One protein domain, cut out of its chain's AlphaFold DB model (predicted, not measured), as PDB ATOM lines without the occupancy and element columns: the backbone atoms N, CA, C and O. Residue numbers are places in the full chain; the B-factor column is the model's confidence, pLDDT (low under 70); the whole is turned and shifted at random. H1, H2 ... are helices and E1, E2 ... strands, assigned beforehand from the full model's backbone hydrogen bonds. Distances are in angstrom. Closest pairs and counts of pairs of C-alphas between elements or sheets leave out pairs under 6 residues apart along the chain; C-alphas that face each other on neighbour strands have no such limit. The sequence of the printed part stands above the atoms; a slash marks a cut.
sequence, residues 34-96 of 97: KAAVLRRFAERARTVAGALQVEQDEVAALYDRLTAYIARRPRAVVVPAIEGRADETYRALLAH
ATOM      1  N   LYS A  34      91.840 135.623  89.620       93.06
ATOM      2  CA  LYS A  34      91.590 136.877  88.883       93.06
ATOM      3  C   LYS A  34      91.924 138.115  89.718       93.06
ATOM      4  O   LYS A  34      92.598 139.025  89.240       93.06
ATOM      5  N   ALA A  35      91.508 138.132  90.984       93.75
ATOM      6  CA  ALA A  35      91.783 139.236  91.903       93.75
ATOM      7  C   ALA A  35      93.290 139.441  92.153       93.75
ATOM      8  O   ALA A  35      93.772 140.575  92.150       93.75
ATOM      9  N   ALA A  36      94.051 138.354  92.316       93.12
ATOM     10  CA  ALA A  36      95.497 138.408  92.502       93.12
ATOM     11  C   ALA A  36      96.215 138.881  91.229       93.12
ATOM     12  O   ALA A  36      97.147 139.685  91.306       93.12
ATOM     13  N   VAL A  37      95.758 138.449  90.050       91.00
ATOM     14  CA  VAL A  37      96.271 138.925  88.756       91.00
ATOM     15  C   VAL A  37      96.047 140.430  88.595       91.00
ATOM     16  O   VAL A  37      96.996 141.151  88.276       91.00
ATOM     17  N   LEU A  38      94.830 140.919  88.856       91.56
ATOM     18  CA  LEU A  38      94.483 142.341  88.750       91.56
ATOM     19  C   LEU A  38      95.303 143.202  89.716       91.56
ATOM     20  O   LEU A  38      95.899 144.199  89.299       91.56
ATOM     21  N   ARG A  39      95.409 142.780  90.984       91.25
ATOM     22  CA  ARG A  39      96.224 143.466  91.994       91.25
ATOM     23  C   ARG A  39      97.682 143.588  91.546       91.25
ATOM     24  O   ARG A  39      98.216 144.696  91.515       91.25
ATOM     25  N   ARG A  40      98.308 142.478  91.136       87.00
ATOM     26  CA  ARG A  40      99.710 142.464  90.678       87.00
ATOM     27  C   ARG A  40      99.927 143.308  89.429       87.00
ATOM     28  O   ARG A  40     100.994 143.893  89.248       87.00
ATOM     29  N   PHE A  41      98.940 143.362  88.537       86.94
ATOM     30  CA  PHE A  41      99.023 144.211  87.355       86.94
ATOM     31  C   PHE A  41      99.032 145.695  87.736       86.94
ATOM     32  O   PHE A  41      99.909 146.429  87.280       86.94
ATOM     33  N   ALA A  42      98.128 146.107  88.628       86.56
ATOM     34  CA  ALA A  42      98.060 147.476  89.131       86.56
ATOM     35  C   ALA A  42      99.319 147.875  89.920       86.56
ATOM     36  O   ALA A  42      99.824 148.986  89.772       86.56
ATOM     37  N   GLU A  43      99.866 146.975  90.740       87.38
ATOM     38  CA  GLU A  43     101.122 147.207  91.462       87.38
ATOM     39  C   GLU A  43     102.298 147.411  90.505       87.38
ATOM     40  O   GLU A  43     103.025 148.394  90.633       87.38
ATOM     41  N   ARG A  44     102.436 146.550  89.492       83.25
ATOM     42  CA  ARG A  44     103.495 146.651  88.480       83.25
ATOM     43  C   ARG A  44     103.420 147.939  87.661       83.25
ATOM     44  O   ARG A  44     104.464 148.508  87.364       83.25
ATOM     45  N   ALA A  45     102.220 148.413  87.328       82.38
ATOM     46  CA  ALA A  45     102.034 149.691  86.634       82.38
ATOM     47  C   ALA A  45     102.546 150.895  87.450       82.38
ATOM     48  O   ALA A  45     102.918 151.909  86.864       82.38
ATOM     49  N   ARG A  46     102.591 150.775  88.787       82.31
ATOM     50  CA  ARG A  46     103.100 151.811  89.698       82.31
ATOM     51  C   ARG A  46     104.599 151.708  89.966       82.31
ATOM     52  O   ARG A  46     105.240 152.733  90.164       82.31
ATOM     53  N   THR A  47     105.148 150.496  90.034       82.12
ATOM     54  CA  THR A  47     106.526 150.274  90.510       82.12
ATOM     55  C   THR A  47     107.556 150.105  89.399       82.12
ATOM     56  O   THR A  47     108.748 150.267  89.653       82.12
ATOM     57  N   VAL A  48     107.132 149.791  88.171       78.62
ATOM     58  CA  VAL A  48     108.042 149.497  87.056       78.62
ATOM     59  C   VAL A  48     108.005 150.625  86.028       78.62
ATOM     60  O   VAL A  48     106.997 150.841  85.355       78.62
ATOM     61  N   ALA A  49     109.129 151.327  85.874       73.00
ATOM     62  CA  ALA A  49     109.285 152.359  84.854       73.00
ATOM     63  C   ALA A  49     109.078 151.768  83.445       73.00
ATOM     64  O   ALA A  49     109.682 150.756  83.094       73.00
ATOM     65  N   GLY A  50     108.207 152.391  82.644       71.62
ATOM     66  CA  GLY A  50     107.865 151.916  81.297       71.62
ATOM     67  C   GLY A  50     106.863 150.755  81.256       71.62
ATOM     68  O   GLY A  50     106.620 150.204  80.182       71.62
ATOM     69  N   ALA A  51     106.259 150.372  82.386       70.50
ATOM     70  CA  ALA A  51     105.131 149.451  82.368       70.50
ATOM     71  C   ALA A  51     103.958 150.051  81.576       70.50
ATOM     72  O   ALA A  51     103.591 151.209  81.788       70.50
ATOM     73  N   LEU A  52     103.353 149.244  80.692       68.56
ATOM     74  CA  LEU A  52     102.113 149.631  80.020       68.56
ATOM     75  C   LEU A  52     101.066 150.006  81.075       68.56
ATOM     76  O   LEU A  52     100.740 149.197  81.948       68.56
ATOM     77  N   GLN A  53     100.525 151.216  80.943       70.06
ATOM     78  CA  GLN A  53      99.309 151.623  81.630       70.06
ATOM     79  C   GLN A  53      98.149 150.954  80.890       70.06
ATOM     80  O   GLN A  53      97.722 151.418  79.838       70.06
ATOM     81  N   VAL A  54      97.744 149.788  81.382       73.62
ATOM     82  CA  VAL A  54      96.561 149.068  80.906       73.62
ATOM     83  C   VAL A  54      95.482 149.273  81.952       73.62
ATOM     84  O   VAL A  54      95.741 149.048  83.140       73.62
ATOM     85  N   GLU A  55      94.292 149.681  81.524       82.75
ATOM     86  CA  GLU A  55      93.151 149.820  82.424       82.75
ATOM     87  C   GLU A  55      92.807 148.469  83.065       82.75
ATOM     88  O   GLU A  55      92.920 147.408  82.440       82.75
ATOM     89  N   GLN A  56      92.380 148.482  84.332       83.44
ATOM     90  CA  GLN A  56      92.070 147.239  85.054       83.44
ATOM     91  C   GLN A  56      90.997 146.406  84.340       83.44
ATOM     92  O   GLN A  56      91.093 145.176  84.315       83.44
ATOM     93  N   ASP A  57      90.029 147.067  83.705       87.19
ATOM     94  CA  ASP A  57      88.958 146.424  82.943       87.19
ATOM     95  C   ASP A  57      89.488 145.663  81.721       87.19
ATOM     96  O   ASP A  57      89.011 144.573  81.405       87.19
ATOM     97  N   GLU A  58      90.532 146.172  81.064       87.44
ATOM     98  CA  GLU A  58      91.161 145.479  79.939       87.44
ATOM     99  C   GLU A  58      91.896 144.215  80.400       87.44
ATOM    100  O   GLU A  58      91.823 143.173  79.738       87.44
ATOM    101  N   VAL A  59      92.561 144.272  81.560       88.62
ATOM    102  CA  VAL A  59      93.210 143.102  82.174       88.62
ATOM    103  C   VAL A  59      92.163 142.069  82.595       88.62
ATOM    104  O   VAL A  59      92.350 140.875  82.355       88.62
ATOM    105  N   ALA A  60      91.039 142.511  83.165       91.50
ATOM    106  CA  ALA A  60      89.927 141.637  83.524       91.50
ATOM    107  C   ALA A  60      89.329 140.957  82.283       91.50
ATOM    108  O   ALA A  60      89.175 139.735  82.269       91.50
ATOM    109  N   ALA A  61      89.085 141.715  81.213       90.81
ATOM    110  CA  ALA A  61      88.590 141.187  79.948       90.81
ATOM    111  C   ALA A  61      89.590 140.229  79.281       90.81
ATOM    112  O   ALA A  61      89.198 139.297  78.577       90.81
ATOM    113  N   LEU A  62      90.897 140.446  79.452       88.00
ATOM    114  CA  LEU A  62      91.924 139.522  78.973       88.00
ATOM    115  C   LEU A  62      91.906 138.203  79.755       88.00
ATOM    116  O   LEU A  62      91.972 137.138  79.144       88.00
ATOM    117  N   TYR A  63      91.774 138.279  81.080       91.44
ATOM    118  CA  TYR A  63      91.639 137.110  81.947       91.44
ATOM    119  C   TYR A  63      90.412 136.269  81.572       91.44
ATOM    120  O   TYR A  63      90.508 135.048  81.433       91.44
ATOM    121  N   ASP A  64      89.268 136.919  81.347       92.69
ATOM    122  CA  ASP A  64      88.025 136.234  80.980       92.69
ATOM    123  C   ASP A  64      88.135 135.572  79.602       92.69
ATOM    124  O   ASP A  64      87.745 134.418  79.434       92.69
ATOM    125  N   ARG A  65      88.749 136.258  78.627       89.94
ATOM    126  CA  ARG A  65      89.039 135.687  77.301       89.94
ATOM    127  C   ARG A  65      89.951 134.465  77.387       89.94
ATOM    128  O   ARG A  65      89.676 133.469  76.724       89.94
ATOM    129  N   LEU A  66      91.009 134.526  78.197       88.44
ATOM    130  CA  LEU A  66      91.911 133.393  78.407       88.44
ATOM    131  C   LEU A  66      91.177 132.217  79.066       88.44
ATOM    132  O   LEU A  66      91.275 131.094  78.585       88.44
ATOM    133  N   THR A  67      90.382 132.472  80.103       91.19
ATOM    134  CA  THR A  67      89.605 131.431  80.795       91.19
ATOM    135  C   THR A  67      88.599 130.759  79.854       91.19
ATOM    136  O   THR A  67      88.510 129.533  79.804       91.19
ATOM    137  N   ALA A  68      87.891 131.549  79.040       90.81
ATOM    138  CA  ALA A  68      86.973 131.032  78.028       90.81
ATOM    139  C   ALA A  68      87.693 130.233  76.926       90.81
ATOM    140  O   ALA A  68      87.138 129.267  76.405       90.81
ATOM    141  N   TYR A  69      88.920 130.622  76.567       86.56
ATOM    142  CA  TYR A  69      89.745 129.882  75.614       86.56
ATOM    143  C   TYR A  69      90.189 128.526  76.177       86.56
ATOM    144  O   TYR A  69      89.989 127.509  75.515       86.56
ATOM    145  N   ILE A  70      90.709 128.493  77.409       89.69
ATOM    146  CA  ILE A  70      91.145 127.259  78.086       89.69
ATOM    147  C   ILE A  70      89.997 126.248  78.165       89.69
ATOM    148  O   ILE A  70      90.194 125.073  77.874       89.69
ATOM    149  N   ALA A  71      88.774 126.701  78.459       89.75
ATOM    150  CA  ALA A  71      87.596 125.833  78.509       89.75
ATOM    151  C   ALA A  71      87.302 125.096  77.183       89.75
ATOM    152  O   ALA A  71      86.592 124.094  77.176       89.75
ATOM    153  N   ARG A  72      87.841 125.577  76.053       89.56
ATOM    154  CA  ARG A  72      87.701 124.962  74.721       89.56
ATOM    155  C   ARG A  72      88.893 124.080  74.332       89.56
ATOM    156  O   ARG A  72      88.867 123.497  73.251       89.56
ATOM    157  N   ARG A  73      89.929 123.990  75.173       87.81
ATOM    158  CA  ARG A  73      91.184 123.271  74.916       87.81
ATOM    159  C   ARG A  73      91.318 122.107  75.910       87.81
ATOM    160  O   ARG A  73      91.935 122.268  76.955       87.81
ATOM    161  N   PRO A  74      90.771 120.916  75.608       85.94
ATOM    162  CA  PRO A  74      90.767 119.791  76.552       85.94
ATOM    163  C   PRO A  74      92.166 119.241  76.881       85.94
ATOM    164  O   PRO A  74      92.317 118.523  77.863       85.94
ATOM    165  N   ARG A  75      93.177 119.563  76.060       87.50
ATOM    166  CA  ARG A  75      94.587 119.202  76.279       87.50
ATOM    167  C   ARG A  75      95.355 120.234  77.118       87.50
ATOM    168  O   ARG A  75      96.465 119.940  77.549       87.50
ATOM    169  N   ALA A  76      94.774 121.409  77.370       91.50
ATOM    170  CA  ALA A  76      95.403 122.437  78.184       91.50
ATOM    171  C   ALA A  76      95.343 122.070  79.672       91.50
ATOM    172  O   ALA A  76      94.274 121.786  80.215       91.50
ATOM    173  N   VAL A  77      96.487 122.141  80.346       94.69
ATOM    174  CA  VAL A  77      96.600 121.931  81.789       94.69
ATOM    175  C   VAL A  77      96.824 123.269  82.475       94.69
ATOM    176  O   VAL A  77      97.795 123.976  82.203       94.69
ATOM    177  N   VAL A  78      95.929 123.617  83.396       94.44
ATOM    178  CA  VAL A  78      96.074 124.815  84.224       94.44
ATOM    179  C   VAL A  78      96.951 124.493  85.427       94.44
ATOM    180  O   VAL A  78      96.598 123.655  86.253       94.44
ATOM    181  N   VAL A  79      98.075 125.195  85.545       96.00
ATOM    182  CA  VAL A  79      99.013 125.060  86.660       96.00
ATOM    183  C   VAL A  79      98.912 126.308  87.547       96.00
ATOM    184  O   VAL A  79      99.128 127.421  87.056       96.00
ATOM    185  N   PRO A  80      98.599 126.159  88.848       94.31
ATOM    186  CA  PRO A  80      98.556 127.284  89.776       94.31
ATOM    187  C   PRO A  80      99.922 127.969  89.912       94.31
ATOM    188  O   PRO A  80     100.919 127.325  90.229       94.31
ATOM    189  N   ALA A  81      99.948 129.285  89.716       94.12
ATOM    190  CA  ALA A  81     101.131 130.138  89.735       94.12
ATOM    191  C   ALA A  81     100.960 131.290  90.739       94.12
ATOM    192  O   ALA A  81     100.914 132.476  90.382       94.12
ATOM    193  N   ILE A  82     100.835 130.912  92.013       93.44
ATOM    194  CA  ILE A  82     100.596 131.826  93.133       93.44
ATOM    195  C   ILE A  82     101.860 132.642  93.418       93.44
ATOM    196  O   ILE A  82     102.980 132.124  93.452       93.44
ATOM    197  N   GLU A  83     101.675 133.938  93.656       90.19
ATOM    198  CA  GLU A  83     102.760 134.843  94.027       90.19
ATOM    199  C   GLU A  83     103.577 134.334  95.226       90.19
ATOM    200  O   GLU A  83     103.036 133.849  96.218       90.19
ATOM    201  N   GLY A  84     104.905 134.431  95.123       92.75
ATOM    202  CA  GLY A  84     105.833 133.970  96.158       92.75
ATOM    203  C   GLY A  84     106.036 132.451  96.221       92.75
ATOM    204  O   GLY A  84     106.910 132.001  96.952       92.75
ATOM    205  N   ARG A  85     105.296 131.651  95.437       94.25
ATOM    206  CA  ARG A  85     105.359 130.175  95.449       94.25
ATOM    207  C   ARG A  85     105.957 129.607  94.158       94.25
ATOM    208  O   ARG A  85     105.421 128.669  93.563       94.25
ATOM    209  N   ALA A  86     107.070 130.184  93.704       93.75
ATOM    210  CA  ALA A  86     107.719 129.803  92.446       93.75
ATOM    211  C   ALA A  86     108.163 128.329  92.432       93.75
ATOM    212  O   ALA A  86     107.858 127.617  91.479       93.75
ATOM    213  N   ASP A  87     108.785 127.841  93.510       96.38
ATOM    214  CA  ASP A  87     109.245 126.445  93.609       96.38
ATOM    215  C   ASP A  87     108.090 125.438  93.587       96.38
ATOM    216  O   ASP A  87     108.212 124.318  93.096       96.38
ATOM    217  N   GLU A  88     106.937 125.825  94.127       96.00
ATOM    218  CA  GLU A  88     105.739 124.988  94.117       96.00
ATOM    219  C   GLU A  88     105.095 124.957  92.737       96.00
ATOM    220  O   GLU A  88     104.742 123.886  92.254       96.00
ATOM    221  N   THR A  89     105.027 126.118  92.083       95.38
ATOM    222  CA  THR A  89     104.589 126.241  90.689       95.38
ATOM    223  C   THR A  89     105.472 125.388  89.781       95.38
ATOM    224  O   THR A  89     104.971 124.653  88.938       95.38
ATOM    225  N   TYR A  90     106.792 125.437  89.984       95.00
ATOM    226  CA  TYR A  90     107.752 124.650  89.221       95.00
ATOM    227  C   TYR A  90     107.560 123.144  89.432       95.00
ATOM    228  O   TYR A  90     107.493 122.393  88.463       95.00
ATOM    229  N   ARG A  91     107.387 122.695  90.682       96.44
ATOM    230  CA  ARG A  91     107.075 121.286  90.973       96.44
ATOM    231  C   ARG A  91     105.753 120.836  90.349       96.44
ATOM    232  O   ARG A  91     105.691 119.728  89.830       96.44
ATOM    233  N   ALA A  92     104.723 121.679  90.382       94.38
ATOM    234  CA  ALA A  92     103.441 121.383  89.748       94.38
ATOM    235  C   ALA A  92     103.570 121.298  88.220       94.38
ATOM    236  O   ALA A  92     103.020 120.388  87.613       94.38
ATOM    237  N   LEU A  93     104.353 122.190  87.607       95.19
ATOM    238  CA  LEU A  93     104.664 122.151  86.178       95.19
ATOM    239  C   LEU A  93     105.369 120.843  85.801       95.19
ATOM    240  O   LEU A  93     104.962 120.188  84.844       95.19
ATOM    241  N   LEU A  94     106.382 120.435  86.574       95.88
ATOM    242  CA  LEU A  94     107.138 119.203  86.326       95.88
ATOM    243  C   LEU A  94     106.294 117.924  86.404       95.88
ATOM    244  O   LEU A  94     106.677 116.917  85.827       95.88
ATOM    245  N   ALA A  95     105.149 117.943  87.087       94.50
ATOM    246  CA  ALA A  95     104.243 116.796  87.134       94.50
ATOM    247  C   ALA A  95     103.488 116.553  85.809       94.50
ATOM    248  O   ALA A  95     102.757 115.567  85.697       94.50
ATOM    249  N   HIS A  96     103.634 117.449  84.827       91.38
ATOM    250  CA  HIS A  96     102.914 117.421  83.553       91.38
ATOM    251  C   HIS A  96     103.821 117.336  82.318       91.38
ATOM    252  O   HIS A  96     103.309 117.489  81.206       91.38
TER     253      HIS A  96
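Overview. This is residues 34 to 96 of the 97 residues of an uncharacterized protein of Jiangella anatolica (UniProt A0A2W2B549). The longest helix, H2, forms a hairpin with H1, which folds back at a slant. From the other end of H2 the chain turns through residues 71 to 76, which stick out, into strand E1 and then the short helix H3, well away from the hairpin. The 63 printed residues hold H1, H2, E1, H3 in that order; the class is mostly helix. The whole is loose, radius of gyration of the C-alphas 13.9 A, spanning 35 by 28 by 19 A.

Arrangement. H2, residues 56 to 70, touches H1, residues 34 to 47, closest at the C-alphas of Gln 56 and Leu 38, 6.6 A; they run opposite ways at a steep tilt of 43 degrees. E1, residues 76 to 80, pairs with no named strand. The closest C-alphas of E1 and H3, residues 86 to 94, are Pro 80 and Thr 89, 6.2 A. H3 is apart from H1 and H2. In H1, H2 and H3 every O i to N i+4 pair is within hydrogen-bond range.

Along the chain. H2 measures 21.2 A, H1 20.1 A, E1 13.0 A, H3 12.3 A. C-alpha 34 is at (91.590, 136.877, 88.883), C-alpha 94 at (107.138, 119.203, 86.326).

Size, cuts and confidence. The farthest C-alphas, Ala 49 and Pro 74, are 38.4 A apart. The printed part has no cut and no long link. Residue 52 is under pLDDT 70.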